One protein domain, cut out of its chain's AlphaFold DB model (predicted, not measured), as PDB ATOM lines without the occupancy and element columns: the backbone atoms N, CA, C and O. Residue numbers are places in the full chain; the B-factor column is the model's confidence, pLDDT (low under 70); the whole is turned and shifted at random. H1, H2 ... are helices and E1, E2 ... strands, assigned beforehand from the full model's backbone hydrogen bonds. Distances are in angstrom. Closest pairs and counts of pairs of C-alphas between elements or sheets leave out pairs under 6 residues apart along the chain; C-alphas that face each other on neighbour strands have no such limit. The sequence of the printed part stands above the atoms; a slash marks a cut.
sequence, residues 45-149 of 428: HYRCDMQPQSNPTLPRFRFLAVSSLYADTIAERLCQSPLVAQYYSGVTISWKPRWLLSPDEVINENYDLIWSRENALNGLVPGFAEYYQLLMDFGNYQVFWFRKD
ATOM      1  N   HIS A  45     170.894 139.655 259.552       79.00
ATOM      2  CA  HIS A  45     171.034 141.043 259.967       79.00
ATOM      3  C   HIS A  45     172.096 141.208 261.042       79.00
ATOM      4  O   HIS A  45     172.159 140.423 261.987       79.00
ATOM      5  N   TYR A  46     172.829 142.309 260.955       82.38
ATOM      6  CA  TYR A  46     173.559 142.885 262.073       82.38
ATOM      7  C   TYR A  46     172.885 144.203 262.460       82.38
ATOM      8  O   TYR A  46     172.514 145.001 261.593       82.38
ATOM      9  N   ARG A  47     172.692 144.433 263.762       89.06
ATOM     10  CA  ARG A  47     172.062 145.645 264.294       89.06
ATOM     11  C   ARG A  47     172.900 146.206 265.430       89.06
ATOM     12  O   ARG A  47     173.292 145.463 266.320       89.06
ATOM     13  N   CYS A  48     173.090 147.517 265.426       88.44
ATOM     14  CA  CYS A  48     173.670 148.251 266.545       88.44
ATOM     15  C   CYS A  48     172.905 149.552 266.781       88.44
ATOM     16  O   CYS A  48     172.271 150.092 265.869       88.44
ATOM     17  N   ASP A  49     172.955 150.047 268.008       88.81
ATOM     18  CA  ASP A  49     172.355 151.319 268.395       88.81
ATOM     19  C   ASP A  49     173.434 152.394 268.513       88.81
ATOM     20  O   ASP A  49     174.579 152.094 268.855       88.81
ATOM     21  N   MET A  50     173.067 153.645 268.232       85.69
ATOM     22  CA  MET A  50     174.001 154.768 268.346       85.69
ATOM     23  C   MET A  50     174.390 155.001 269.811       85.69
ATOM     24  O   MET A  50     173.523 155.028 270.689       85.69
ATOM     25  N   GLN A  51     175.677 155.229 270.076       74.75
ATOM     26  CA  GLN A  51     176.215 155.508 271.416       74.75
ATOM     27  C   GLN A  51     176.783 156.938 271.489       74.75
ATOM     28  O   GLN A  51     177.577 157.290 270.620       74.75
ATOM     29  N   PRO A  52     176.493 157.761 272.522       56.09
ATOM     30  CA  PRO A  52     175.363 157.777 273.446       56.09
ATOM     31  C   PRO A  52     174.560 159.086 273.273       56.09
ATOM     32  O   PRO A  52     174.845 160.084 273.929       56.09
ATOM     33  N   GLN A  53     173.573 159.101 272.370       56.31
ATOM     34  CA  GLN A  53     172.556 160.167 272.247       56.31
ATOM     35  C   GLN A  53     171.457 159.784 271.233       56.31
ATOM     36  O   GLN A  53     170.941 160.629 270.504       56.31
ATOM     37  N   SER A  54     171.099 158.497 271.139       57.84
ATOM     38  CA  SER A  54     170.090 158.066 270.171       57.84
ATOM     39  C   SER A  54     168.731 158.671 270.527       57.84
ATOM     40  O   SER A  54     168.123 158.343 271.543       57.84
ATOM     41  N   ASN A  55     168.241 159.582 269.686       70.19
ATOM     42  CA  ASN A  55     166.844 159.974 269.735       70.19
ATOM     43  C   ASN A  55     166.019 158.797 269.179       70.19
ATOM     44  O   ASN A  55     166.100 158.523 267.978       70.19
ATOM     45  N   PRO A  56     165.222 158.091 270.003       71.31
ATOM     46  CA  PRO A  56     164.513 156.886 269.575       71.31
ATOM     47  C   PRO A  56     163.420 157.167 268.534       71.31
ATOM     48  O   PRO A  56     162.886 156.229 267.950       71.31
ATOM     49  N   THR A  57     163.082 158.437 268.277       76.88
ATOM     50  CA  THR A  57     162.130 158.812 267.223       76.88
ATOM     51  C   THR A  57     162.757 158.852 265.828       76.88
ATOM     52  O   THR A  57     162.024 158.964 264.847       76.88
ATOM     53  N   LEU A  58     164.090 158.818 265.717       76.56
ATOM     54  CA  LEU A  58     164.786 158.813 264.431       76.56
ATOM     55  C   LEU A  58     164.715 157.423 263.773       76.56
ATOM     56  O   LEU A  58     164.735 156.407 264.477       76.56
ATOM     57  N   PRO A  59     164.654 157.347 262.431       77.44
ATOM     58  CA  PRO A  59     164.662 156.070 261.721       77.44
ATOM     59  C   PRO A  59     165.977 155.310 261.949       77.44
ATOM     60  O   PRO A  59     166.972 155.874 262.398       77.44
ATOM     61  N   ARG A  60     166.004 154.015 261.629       85.12
ATOM     62  CA  ARG A  60     167.259 153.247 261.583       85.12
ATOM     63  C   ARG A  60     167.835 153.294 260.179       85.12
ATOM     64  O   ARG A  60     167.072 153.135 259.233       85.12
ATOM     65  N   PHE A  61     169.150 153.435 260.073       83.62
ATOM     66  CA  PHE A  61     169.865 153.353 258.807       83.62
ATOM     67  C   PHE A  61     169.850 151.906 258.303       83.62
ATOM     68  O   PHE A  61     170.355 151.010 258.982       83.62
ATOM     69  N   ARG A  62     169.245 151.664 257.140       84.31
ATOM     70  CA  ARG A  62     169.063 150.343 256.529       84.31
ATOM     71  C   ARG A  62     170.018 150.167 255.362       84.31
ATOM     72  O   ARG A  62     169.883 150.820 254.331       84.31
ATOM     73  N   PHE A  63     170.938 149.224 255.495       86.06
ATOM     74  CA  PHE A  63     171.931 148.926 254.476       86.06
ATOM     75  C   PHE A  63     171.768 147.494 253.963       86.06
ATOM     76  O   PHE A  63     171.923 146.548 254.729       86.06
ATOM     77  N   LEU A  64     171.497 147.329 252.667       85.62
ATOM     78  CA  LEU A  64     171.573 146.036 251.990       85.62
ATOM     79  C   LEU A  64     172.986 145.793 251.440       85.62
ATOM     80  O   LEU A  64     173.408 146.446 250.482       85.62
ATOM     81  N   ALA A  65     173.696 144.828 252.020       83.56
ATOM     82  CA  ALA A  65     175.021 144.399 251.591       83.56
ATOM     83  C   ALA A  65     174.967 143.116 250.742       83.56
ATOM     84  O   ALA A  65     174.130 142.233 250.939       83.56
ATOM     85  N   VAL A  66     175.923 142.981 249.818       76.56
ATOM     86  CA  VAL A  66     176.107 141.777 248.981       76.56
ATOM     87  C   VAL A  66     176.655 140.568 249.750       76.56
ATOM     88  O   VAL A  66     176.583 139.448 249.248       76.56
ATOM     89  N   SER A  67     177.229 140.783 250.936       76.94
ATOM     90  CA  SER A  67     177.870 139.759 251.766       76.94
ATOM     91  C   SER A  67     177.806 140.141 253.247       76.94
ATOM     92  O   SER A  67     177.671 141.318 253.573       76.94
ATOM     93  N   SER A  68     177.956 139.153 254.134       79.94
ATOM     94  CA  SER A  68     178.201 139.368 255.569       79.94
ATOM     95  C   SER A  68     179.599 139.897 255.869       79.94
ATOM     96  O   SER A  68     179.864 140.302 257.000       79.94
ATOM     97  N   LEU A  69     180.517 139.822 254.902       72.25
ATOM     98  CA  LEU A  69     181.914 140.176 255.103       72.25
ATOM     99  C   LEU A  69     182.008 141.652 255.522       72.25
ATOM    100  O   LEU A  69     181.622 142.533 254.757       72.25
ATOM    101  N   TYR A  70     182.499 141.887 256.741       78.44
ATOM    102  CA  TYR A  70     182.579 143.193 257.410       78.44
ATOM    103  C   TYR A  70     181.244 143.821 257.847       78.44
ATOM    104  O   TYR A  70     181.228 144.995 258.212       78.44
ATOM    105  N   ALA A  71     180.124 143.090 257.844       80.19
ATOM    106  CA  ALA A  71     178.832 143.645 258.258       80.19
ATOM    107  C   ALA A  71     178.831 144.129 259.723       80.19
ATOM    108  O   ALA A  71     178.245 145.157 260.037       80.19
ATOM    109  N   ASP A  72     179.526 143.435 260.616       79.94
ATOM    110  CA  ASP A  72     179.731 143.872 262.000       79.94
ATOM    111  C   ASP A  72     180.568 145.158 262.076       79.94
ATOM    112  O   ASP A  72     180.144 146.159 262.649       79.94
ATOM    113  N   THR A  73     181.711 145.169 261.396       80.25
ATOM    114  CA  THR A  73     182.683 146.262 261.400       80.25
ATOM    115  C   THR A  73     182.083 147.539 260.817       80.25
ATOM    116  O   THR A  73     182.273 148.631 261.355       80.25
ATOM    117  N   ILE A  74     181.345 147.422 259.709       81.88
ATOM    118  CA  ILE A  74     180.681 148.559 259.067       81.88
ATOM    119  C   ILE A  74     179.584 149.098 259.984       81.88
ATOM    120  O   ILE A  74     179.492 150.311 260.175       81.88
ATOM    121  N   ALA A  75     178.770 148.221 260.570       85.69
ATOM    122  CA  ALA A  75     177.701 148.643 261.459       85.69
ATOM    123  C   ALA A  75     178.249 149.348 262.703       85.69
ATOM    124  O   ALA A  75     177.801 150.448 263.009       85.69
ATOM    125  N   GLU A  76     179.252 148.781 263.375       83.81
ATOM    126  CA  GLU A  76     179.871 149.382 264.560       83.81
ATOM    127  C   GLU A  76     180.453 150.764 264.264       83.81
ATOM    128  O   GLU A  76     180.191 151.710 265.006       83.81
ATOM    129  N   ARG A  77     181.155 150.923 263.134       84.62
ATOM    130  CA  ARG A  77     181.676 152.231 262.706       84.62
ATOM    131  C   ARG A  77     180.563 153.240 262.437       84.62
ATOM    132  O   ARG A  77     180.671 154.390 262.853       84.62
ATOM    133  N   LEU A  78     179.487 152.824 261.766       83.94
ATOM    134  CA  LEU A  78     178.335 153.695 261.516       83.94
ATOM    135  C   LEU A  78     177.621 154.070 262.823       83.94
ATOM    136  O   LEU A  78     177.220 155.217 262.978       83.94
ATOM    137  N   CYS A  79     177.512 153.142 263.776       86.56
ATOM    138  CA  CYS A  79     176.908 153.381 265.090       86.56
ATOM    139  C   CYS A  79     177.753 154.259 266.022       86.56
ATOM    140  O   CYS A  79     177.219 154.880 266.940       86.56
ATOM    141  N   GLN A  80     179.064 154.322 265.791       84.19
ATOM    142  CA  GLN A  80     179.980 155.222 266.489       84.19
ATOM    143  C   GLN A  80     180.084 156.598 265.817       84.19
ATOM    144  O   GLN A  80     180.718 157.494 266.366       84.19
ATOM    145  N   SER A  81     179.473 156.789 264.641       80.06
ATOM    146  CA  SER A  81     179.562 158.043 263.900       80.06
ATOM    147  C   SER A  81     178.653 159.120 264.509       80.06
ATOM    148  O   SER A  81     177.424 158.983 264.453       80.06
ATOM    149  N   PRO A  82     179.212 160.248 264.995       75.12
ATOM    150  CA  PRO A  82     178.408 161.357 265.508       75.12
ATOM    151  C   PRO A  82     177.484 161.958 264.444       75.12
ATOM    152  O   PRO A  82     176.426 162.481 264.776       75.12
ATOM    153  N   LEU A  83     177.866 161.871 263.165       71.19
ATOM    154  CA  LEU A  83     177.072 162.370 262.044       71.19
ATOM    155  C   LEU A  83     175.866 161.471 261.765       71.19
ATOM    156  O   LEU A  83     174.757 161.970 261.598       71.19
ATOM    157  N   VAL A  84     176.055 160.148 261.736       74.44
ATOM    158  CA  VAL A  84     174.942 159.210 261.508       74.44
ATOM    159  C   VAL A  84     173.948 159.283 262.673       74.44
ATOM    160  O   VAL A  84     172.739 159.277 262.440       74.44
ATOM    161  N   ALA A  85     174.439 159.476 263.903       78.06
ATOM    162  CA  ALA A  85     173.612 159.656 265.095       78.06
ATOM    163  C   ALA A  85     172.688 160.896 265.057       78.06
ATOM    164  O   ALA A  85     171.687 160.923 265.771       78.06
ATOM    165  N   GLN A  86     172.971 161.905 264.219       76.88
ATOM    166  CA  GLN A  86     172.090 163.075 264.051       76.88
ATOM    167  C   GLN A  86     170.796 162.741 263.300       76.88
ATOM    168  O   GLN A  86     169.774 163.394 263.516       76.88
ATOM    169  N   TYR A  87     170.839 161.746 262.412       77.88
ATOM    170  CA  TYR A  87     169.743 161.423 261.495       77.88
ATOM    171  C   TYR A  87     169.106 160.064 261.780       77.88
ATOM    172  O   TYR A  87     167.952 159.846 261.407       77.88
ATOM    173  N   TYR A  88     169.827 159.170 262.461       81.94
ATOM    174  CA  TYR A  88     169.400 157.798 262.689       81.94
ATOM    175  C   TYR A  88     169.568 157.368 264.148       81.94
ATOM    176  O   TYR A  88     170.513 157.753 264.829       81.94
ATOM    177  N   SER A  89     168.657 156.520 264.630       85.44
ATOM    178  CA  SER A  89     168.683 155.960 265.992       85.44
ATOM    179  C   SER A  89     169.584 154.727 266.129       85.44
ATOM    180  O   SER A  89     169.989 154.360 267.233       85.44
ATOM    181  N   GLY A  90     169.927 154.094 265.010       87.44
ATOM    182  CA  GLY A  90     170.761 152.899 264.945       87.44
ATOM    183  C   GLY A  90     170.957 152.438 263.507       87.44
ATOM    184  O   GLY A  90     170.367 152.995 262.581       87.44
ATOM    185  N   VAL A  91     171.772 151.407 263.322       90.06
ATOM    186  CA  VAL A  91     172.092 150.829 262.010       90.06
ATOM    187  C   VAL A  91     171.569 149.400 261.947       90.06
ATOM    188  O   VAL A  91     171.574 148.668 262.943       90.06
ATOM    189  N   THR A  92     171.089 149.016 260.770       88.75
ATOM    190  CA  THR A  92     170.720 147.654 260.401       88.75
ATOM    191  C   THR A  92     171.394 147.334 259.074       88.75
ATOM    192  O   THR A  92     171.049 147.924 258.051       88.75
ATOM    193  N   ILE A  93     172.329 146.387 259.083       88.75
ATOM    194  CA  ILE A  93     172.917 145.833 257.861       88.75
ATOM    195  C   ILE A  93     172.253 144.493 257.590       88.75
ATOM    196  O   ILE A  93     172.267 143.610 258.443       88.75
ATOM    197  N   SER A  94     171.661 144.363 256.411       85.94
ATOM    198  CA  SER A  94     170.971 143.181 255.916       85.94
ATOM    199  C   SER A  94     171.781 142.574 254.781       85.94
ATOM    200  O   SER A  94     172.262 143.296 253.912       85.94
ATOM    201  N   TRP A  95     171.905 141.253 254.738       84.94
ATOM    202  CA  TRP A  95     172.471 140.560 253.582       84.94
ATOM    203  C   TRP A  95     171.767 139.229 253.347       84.94
ATOM    204  O   TRP A  95     171.164 138.628 254.242       84.94
ATOM    205  N   LYS A  96     171.844 138.778 252.098       77.12
ATOM    206  CA  LYS A  96     171.095 137.633 251.593       77.12
ATOM    207  C   LYS A  96     171.812 137.040 250.380       77.12
ATOM    208  O   LYS A  96     172.359 137.800 249.577       77.12
ATOM    209  N   PRO A  97     171.818 135.706 250.206       70.62
ATOM    210  CA  PRO A  97     172.298 135.102 248.972       70.62
ATOM    211  C   PRO A  97     171.595 135.702 247.751       70.62
ATOM    212  O   PRO A  97     170.372 135.828 247.729       70.62
ATOM    213  N   ARG A  98     172.369 136.047 246.716       67.00
ATOM    214  CA  ARG A  98     171.887 136.823 245.559       67.00
ATOM    215  C   ARG A  98     170.637 136.235 244.896       67.00
ATOM    216  O   ARG A  98     169.766 136.990 244.494       67.00
ATOM    217  N   TRP A  99     170.547 134.910 244.790       64.88
ATOM    218  CA  TRP A  99     169.421 134.218 244.148       64.88
ATOM    219  C   TRP A  99     168.118 134.263 244.950       64.88
ATOM    220  O   TRP A  99     167.084 133.853 244.435       64.88
ATOM    221  N   LEU A 100     168.159 134.715 246.204       70.44
ATOM    222  CA  LEU A 100     166.961 134.861 247.016       70.44
ATOM    223  C   LEU A 100     166.417 136.301 246.970       70.44
ATOM    224  O   LEU A 100     165.266 136.485 247.346       70.44
ATOM    225  N   LEU A 101     167.211 137.313 246.585       74.19
ATOM    226  CA  LEU A 101     166.779 138.719 246.576       74.19
ATOM    227  C   LEU A 101     165.694 138.936 245.511       74.19
ATOM    228  O   LEU A 101     165.897 138.610 244.342       74.19
ATOM    229  N   SER A 102     164.555 139.492 245.914       74.50
ATOM    230  CA  SER A 102     163.398 139.727 245.049       74.50
ATOM    231  C   SER A 102     163.242 141.208 244.666       74.50
ATOM    232  O   SER A 102     163.730 142.089 245.376       74.50
ATOM    233  N   PRO A 103     162.541 141.514 243.558       66.81
ATOM    234  CA  PRO A 103     162.248 142.894 243.159       66.81
ATOM    235  C   PRO A 103     161.443 143.671 244.210       66.81
ATOM    236  O   PRO A 103     161.714 144.845 244.449       66.81
ATOM    237  N   ASP A 104     160.485 143.002 244.862       64.25
ATOM    238  CA  ASP A 104     159.639 143.586 245.909       64.25
ATOM    239  C   ASP A 104     160.483 144.095 247.084       64.25
ATOM    240  O   ASP A 104     160.321 145.225 247.531       64.25
ATOM    241  N   GLU A 105     161.483 143.315 247.490       69.56
ATOM    242  CA  GLU A 105     162.414 143.693 248.551       69.56
ATOM    243  C   GLU A 105     163.306 144.883 248.173       69.56
ATOM    244  O   GLU A 105     163.644 145.695 249.026       69.56
ATOM    245  N   VAL A 106     163.691 145.030 246.903       67.88
ATOM    246  CA  VAL A 106     164.514 146.168 246.450       67.88
ATOM    247  C   VAL A 106     163.701 147.470 246.409       67.88
ATOM    248  O   VAL A 106     164.252 148.550 246.637       67.88
ATOM    249  N   ILE A 107     162.397 147.384 246.140       63.59
ATOM    250  CA  ILE A 107     161.510 148.547 245.990       63.59
ATOM    251  C   ILE A 107     160.867 148.944 247.329       63.59
ATOM    252  O   ILE A 107     160.832 150.128 247.661       63.59
ATOM    253  N   ASN A 108     160.378 147.979 248.113       57.56
ATOM    254  CA  ASN A 108     159.491 148.239 249.252       57.56
ATOM    255  C   ASN A 108     160.192 148.270 250.621       57.56
ATOM    256  O   ASN A 108     159.665 148.874 251.559       57.56
ATOM    257  N   GLU A 109     161.395 147.702 250.764       60.19
ATOM    258  CA  GLU A 109     162.102 147.659 252.061       60.19
ATOM    259  C   GLU A 109     162.772 148.985 252.462       60.19
ATOM    260  O   GLU A 109     163.246 149.124 253.597       60.19
ATOM    261  N   ASN A 110     162.754 149.990 251.574       62.31
ATOM    262  CA  ASN A 110     163.268 151.343 251.821       62.31
ATOM    263  C   ASN A 110     164.707 151.342 252.374       62.31
ATOM    264  O   ASN A 110     164.973 151.912 253.435       62.31
ATOM    265  N   TYR A 111     165.634 150.676 251.682       73.88
ATOM    266  CA  TYR A 111     167.051 150.711 252.046       73.88
ATOM    267  C   TYR A 111     167.637 152.114 251.823       73.88
ATOM    268  O   TYR A 111     167.466 152.702 250.756       73.88
ATOM    269  N   ASP A 112     168.355 152.638 252.817       73.81
ATOM    270  CA  ASP A 112     169.095 153.902 252.710       73.81
ATOM    271  C   ASP A 112     170.339 153.745 251.815       73.81
ATOM    272  O   ASP A 112     170.743 154.679 251.119       73.81
ATOM    273  N   LEU A 113     170.923 152.541 251.816       79.56
ATOM    274  CA  LEU A 113     172.091 152.163 251.025       79.56
ATOM    275  C   LEU A 113     171.906 150.759 250.449       79.56
ATOM    276  O   LEU A 113     171.557 149.821 251.169       79.56
ATOM    277  N   ILE A 114     172.206 150.607 249.159       77.38
ATOM    278  CA  ILE A 114     172.290 149.301 248.502       77.38
ATOM    279  C   ILE A 114     173.681 149.156 247.899       77.38
ATOM    280  O   ILE A 114     174.098 149.933 247.038       77.38
ATOM    281  N   TRP A 115     174.387 148.116 248.330       81.38
ATOM    282  CA  TRP A 115     175.643 147.697 247.728       81.38
ATOM    283  C   TRP A 115     175.390 146.461 246.873       81.38
ATOM    284  O   TRP A 115     175.183 145.366 247.393       81.38
ATOM    285  N   SER A 116     175.374 146.637 245.549       78.31
ATOM    286  CA  SER A 116     175.103 145.557 244.594       78.31
ATOM    287  C   SER A 116     175.681 145.869 243.209       78.31
ATOM    288  O   SER A 116     176.260 146.920 242.975       78.31
ATOM    289  N   ARG A 117     175.572 144.937 242.259       75.12
ATOM    290  CA  ARG A 117     175.992 145.170 240.867       75.12
ATOM    291  C   ARG A 117     174.845 145.767 240.062       75.12
ATOM    292  O   ARG A 117     173.727 145.267 240.170       75.12
ATOM    293  N   GLU A 118     175.143 146.726 239.187       75.06
ATOM    294  CA  GLU A 118     174.158 147.371 238.304       75.06
ATOM    295  C   GLU A 118     173.307 146.351 237.549       75.06
ATOM    296  O   GLU A 118     172.090 146.333 237.675       75.06
ATOM    297  N   ASN A 119     173.956 145.415 236.852       78.44
ATOM    298  CA  ASN A 119     173.271 144.394 236.058       78.44
ATOM    299  C   ASN A 119     172.393 143.466 236.911       78.44
ATOM    300  O   ASN A 119     171.395 142.945 236.421       78.44
ATOM    301  N   ALA A 120     172.747 143.253 238.185       75.81
ATOM    302  CA  ALA A 120     171.936 142.451 239.095       75.81
ATOM    303  C   ALA A 120     170.688 143.221 239.546       75.81
ATOM    304  O   ALA A 120     169.599 142.654 239.550       75.81
ATOM    305  N   LEU A 121     170.832 144.509 239.875       75.88
ATOM    306  CA  LEU A 121     169.701 145.364 240.231       75.88
ATOM    307  C   LEU A 121     168.794 145.629 239.031       75.88
ATOM    308  O   LEU A 121     167.588 145.487 239.164       75.88
ATOM    309  N   ASN A 122     169.353 145.908 237.855       78.12
ATOM    310  CA  ASN A 122     168.593 146.125 236.625       78.12
ATOM    311  C   ASN A 122     167.860 144.853 236.160       78.12
ATOM    312  O   ASN A 122     166.765 144.931 235.613       78.12
ATOM    313  N   GLY A 123     168.437 143.671 236.408       78.06
ATOM    314  CA  GLY A 123     167.775 142.391 236.148       78.06
ATOM    315  C   GLY A 123     166.608 142.091 237.097       78.06
ATOM    316  O   GLY A 123     165.673 141.399 236.703       78.06
ATOM    317  N   LEU A 124     166.649 142.605 238.332       77.44
ATOM    318  CA  LEU A 124     165.570 142.455 239.316       77.44
ATOM    319  C   LEU A 124     164.498 143.540 239.154       77.44
ATOM    320  O   LEU A 124     163.308 143.246 239.135       77.44
ATOM    321  N   VAL A 125     164.922 144.792 239.025       75.38
ATOM    322  CA  VAL A 125     164.078 145.979 238.911       75.38
ATOM    323  C   VAL A 125     164.552 146.784 237.699       75.38
ATOM    324  O   VAL A 125     165.456 147.617 237.813       75.38
ATOM    325  N   PRO A 126     163.959 146.553 236.518       72.00
ATOM    326  CA  PRO A 126     164.226 147.381 235.351       72.00
ATOM    327  C   PRO A 126     163.932 148.851 235.672       72.00
ATOM    328  O   PRO A 126     162.858 149.173 236.176       72.00
ATOM    329  N   GLY A 127     164.895 149.737 235.415       65.94
ATOM    330  CA  GLY A 127     164.756 151.160 235.748       65.94
ATOM    331  C   GLY A 127     165.001 151.504 237.223       65.94
ATOM    332  O   GLY A 127     164.602 152.577 237.665       65.94
ATOM    333  N   PHE A 128     165.689 150.651 237.999       69.62
ATOM    334  CA  PHE A 128     166.013 150.937 239.410       69.62
ATOM    335  C   PHE A 128     166.740 152.284 239.627       69.62
ATOM    336  O   PHE A 128     166.626 152.879 240.699       69.62
ATOM    337  N   ALA A 129     167.447 152.786 238.606       66.69
ATOM    338  CA  ALA A 129     168.109 154.092 238.603       66.69
ATOM    339  C   ALA A 129     167.138 155.286 238.749       66.69
ATOM    340  O   ALA A 129     167.557 156.393 239.073       66.69
ATOM    341  N   GLU A 130     165.832 155.085 238.545       65.75
ATOM    342  CA  GLU A 130     164.809 156.094 238.853       65.75
ATOM    343  C   GLU A 130     164.595 156.271 240.366       65.75
ATOM    344  O   GLU A 130     164.139 157.331 240.810       65.75
ATOM    345  N   TYR A 131     164.955 155.254 241.154       60.09
ATOM    346  CA  TYR A 131     164.743 155.174 242.600       60.09
ATOM    347  C   TYR A 131     166.039 155.360 243.403       60.09
ATOM    348  O   TYR A 131     165.989 155.868 244.525       60.09
ATOM    349  N   TYR A 132     167.189 154.994 242.824       64.81
ATOM    350  CA  TYR A 132     168.500 155.005 243.480       64.81
ATOM    351  C   TYR A 132     169.559 155.702 242.619       64.81
ATOM    352  O   TYR A 132     169.647 155.467 241.416       64.81
ATOM    353  N   GLN A 133     170.397 156.532 243.243       67.75
ATOM    354  CA  GLN A 133     171.490 157.237 242.573       67.75
ATOM    355  C   GLN A 133     172.815 156.505 242.791       67.75
ATOM    356  O   GLN A 133     173.122 156.099 243.907       67.75
ATOM    357  N   LEU A 134     173.638 156.380 241.751       64.88
ATOM    358  CA  LEU A 134     175.006 155.877 241.888       64.88
ATOM    359  C   LEU A 134     175.843 156.844 242.743       64.88
ATOM    360  O   LEU A 134     175.977 158.017 242.398       64.88
ATOM    361  N   LEU A 135     176.402 156.357 243.851       60.66
ATOM    362  CA  LEU A 135     177.368 157.095 244.672       60.66
ATOM    363  C   LEU A 135     178.797 156.912 244.205       60.66
ATOM    364  O   LEU A 135     179.592 157.841 244.285       60.66
ATOM    365  N   MET A 136     179.147 155.672 243.886       57.62
ATOM    366  CA  MET A 136     180.534 155.271 243.741       57.62
ATOM    367  C   MET A 136     180.613 154.071 242.815       57.62
ATOM    368  O   MET A 136     179.836 153.124 242.945       57.62
ATOM    369  N   ASP A 137     181.563 154.127 241.893       62.22
ATOM    370  CA  ASP A 137     181.820 153.076 240.923       62.22
ATOM    371  C   ASP A 137     183.211 152.488 241.169       62.22
ATOM    372  O   ASP A 137     184.216 153.191 241.103       62.22
ATOM    373  N   PHE A 138     183.260 151.195 241.476       54.88
ATOM    374  CA  PHE A 138     184.489 150.424 241.659       54.88
ATOM    375  C   PHE A 138     184.813 149.561 240.425       54.88
ATOM    376  O   PHE A 138     185.557 148.582 240.529       54.88
ATOM    377  N   GLY A 139     184.194 149.840 239.271       54.41
ATOM    378  CA  GLY A 139     184.327 149.110 238.007       54.41
ATOM    379  C   GLY A 139     183.605 147.756 237.999       54.41
ATOM    380  O   GLY A 139     182.818 147.460 237.106       54.41
ATOM    381  N   ASN A 140     183.824 146.929 239.025       51.09
ATOM    382  CA  ASN A 140     183.192 145.610 239.180       51.09
ATOM    383  C   ASN A 140     181.962 145.617 240.103       51.09
ATOM    384  O   ASN A 140     181.213 144.631 240.160       51.09
ATOM    385  N   TYR A 141     181.779 146.705 240.853       49.28
ATOM    386  CA  TYR A 141     180.696 146.908 241.810       49.28
ATOM    387  C   TYR A 141     180.348 148.386 241.881       49.28
ATOM    388  O   TYR A 141     181.230 149.236 241.844       49.28
ATOM    389  N   GLN A 142     179.067 148.673 242.045       51.34
ATOM    390  CA  GLN A 142     178.558 150.026 242.160       51.34
ATOM    391  C   GLN A 142     177.867 150.172 243.518       51.34
ATOM    392  O   GLN A 142     177.205 149.257 244.012       51.34
ATOM    393  N   VAL A 143     178.072 151.300 244.180       51.91
ATOM    394  CA  VAL A 143     177.411 151.631 245.445       51.91
ATOM    395  C   VAL A 143     176.406 152.726 245.150       51.91
ATOM    396  O   VAL A 143     176.755 153.708 244.503       51.91
ATOM    397  N   PHE A 144     175.170 152.572 245.619       50.97
ATOM    398  CA  PHE A 144     174.081 153.507 245.339       50.97
ATOM    399  C   PHE A 144     173.534 154.127 246.627       50.97
ATOM    400  O   PHE A 144     173.433 153.444 247.643       50.97
ATOM    401  N   TRP A 145     173.132 155.397 246.582       45.00
ATOM    402  CA  TRP A 145     172.514 156.134 247.690       45.00
ATOM    403  C   TRP A 145     171.225 156.815 247.297       45.00
ATOM    404  O   TRP A 145     170.867 156.964 246.131       45.00
ATOM    405  N   PHE A 146     170.551 157.184 248.371       49.72
ATOM    406  CA  PHE A 146     169.169 157.550 248.544       49.72
ATOM    407  C   PHE A 146     168.473 158.354 247.436       49.72
ATOM    408  O   PHE A 146     168.932 159.394 246.968       49.72
ATOM    409  N   ARG A 147     167.273 157.833 247.149       43.84
ATOM    410  CA  ARG A 147     165.954 158.433 246.895       43.84
ATOM    411  C   ARG A 147     165.870 159.950 246.663       43.84
ATOM    412  O   ARG A 147     166.171 160.791 247.506       43.84
ATOM    413  N   LYS A 148     165.245 160.253 245.524       40.78
ATOM    414  CA  LYS A 148     164.926 161.552 244.912       40.78
ATOM    415  C   LYS A 148     163.896 162.415 245.676       40.78
ATOM    416  O   LYS A 148     163.079 163.081 245.046       40.78
ATOM    417  N   ASP A 149     163.884 162.403 247.008       42.12
ATOM    418  CA  ASP A 149     162.966 163.235 247.803       42.12
ATOM    419  C   ASP A 149     163.701 164.453 248.397       42.12
ATOM    420  O   ASP A 149     164.629 164.347 249.197       42.12
TER     421      ASP A 149
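What this domain is: This is residues 45 to 149 of the 428 residues of the protein "TYR_PHOSPHATASE_2 domain-containing protein" of Paraglaciecola hydrolytica (UniProt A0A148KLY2). One twisted sheet of six strands makes a wall, with helix H1 packed along one face over E1 and E3, near one edge. Short helices H2 and H4 only graze the sheet, H3 is off it, and the hairpin of E5 and E6 makes the other edge. The printed part has 105 residues, with four named helices and six named strands in the order E1 E2 H1 H2 E3 H3 E4 H4 E5 E6; the mixed sheet runs E1 E3 E2 E4 E6 E5, and the class is mixed, helices and strands. The whole is compact, with a radius of gyration of the C-alphas of 13.9 A and spans of 41 by 31 by 25 A.

Where its parts are: E1, residues 45 to 49, begins at C-alpha 45 (171.034, 141.043, 259.967) and is 13.4 A long. E2, residues 60 to 65, is 15.4 A long. H1 is residues 71 to 79, 12.0 A long, and H2 is residues 84 to 87. E3, residues 90 to 95, is 16.9 A long. H3 is residues 103 to 108, E4 residues 113 to 116 and H4 residues 118 to 124. E5, residues 133 to 137, is 11.3 A long, and E6, residues 142 to 145, ends at C-alpha 145 (172.514, 156.134, 247.690).

How they stand to each other: Edge strand E1 is antiparallel to E3, with N 46 and O 93 2.9 A apart. E3 is parallel to E2 (N 61 and O 90, 2.8 A), and E2 to E4 (N 64 and O 113, 2.9 A). E4 is antiparallel to E6 (N 144 and O 114, 3.2 A). E6 and edge strand E5 form an antiparallel hairpin (N 135 and O 143, 2.8 A). H1 is on the sheet at a height of 7.7 A and runs along the strands, at 20 degrees to E3 on the local plane; its closest C-alphas to E3 are those of Ala 75 and Val 91, 6.0 A apart. E2, H1 H2, E3 is a strand-helix-strand unit, two parallel neighbour strands with helices between. E3, H3, E4 and E4, H4, E5 are split units, with E2 and E6 respectively between their strands. The three crossovers are right-handed. H2 only grazes the sheet with residues 84 to 87, and H4 with residues 118 to 121. H3, not on the sheet, is close but not clearly touching H4, about perpendicular at 87 degrees; C-alphas 103 and 124 are closest, 5.1 A apart. In H1, H3 and H4 every O i to N i+4 pair is within hydrogen-bond range; H2 is too short for one.

The domain as a whole: The C-alphas farthest apart, those of Pro 52 and Gly 123, are 41.1 A apart. The printed part has no cut and no long link. Mean pLDDT of the printed part is 72.5; residues 52 to 54, 98 to 99, 103 to 110 and 127 to 149 are under 70.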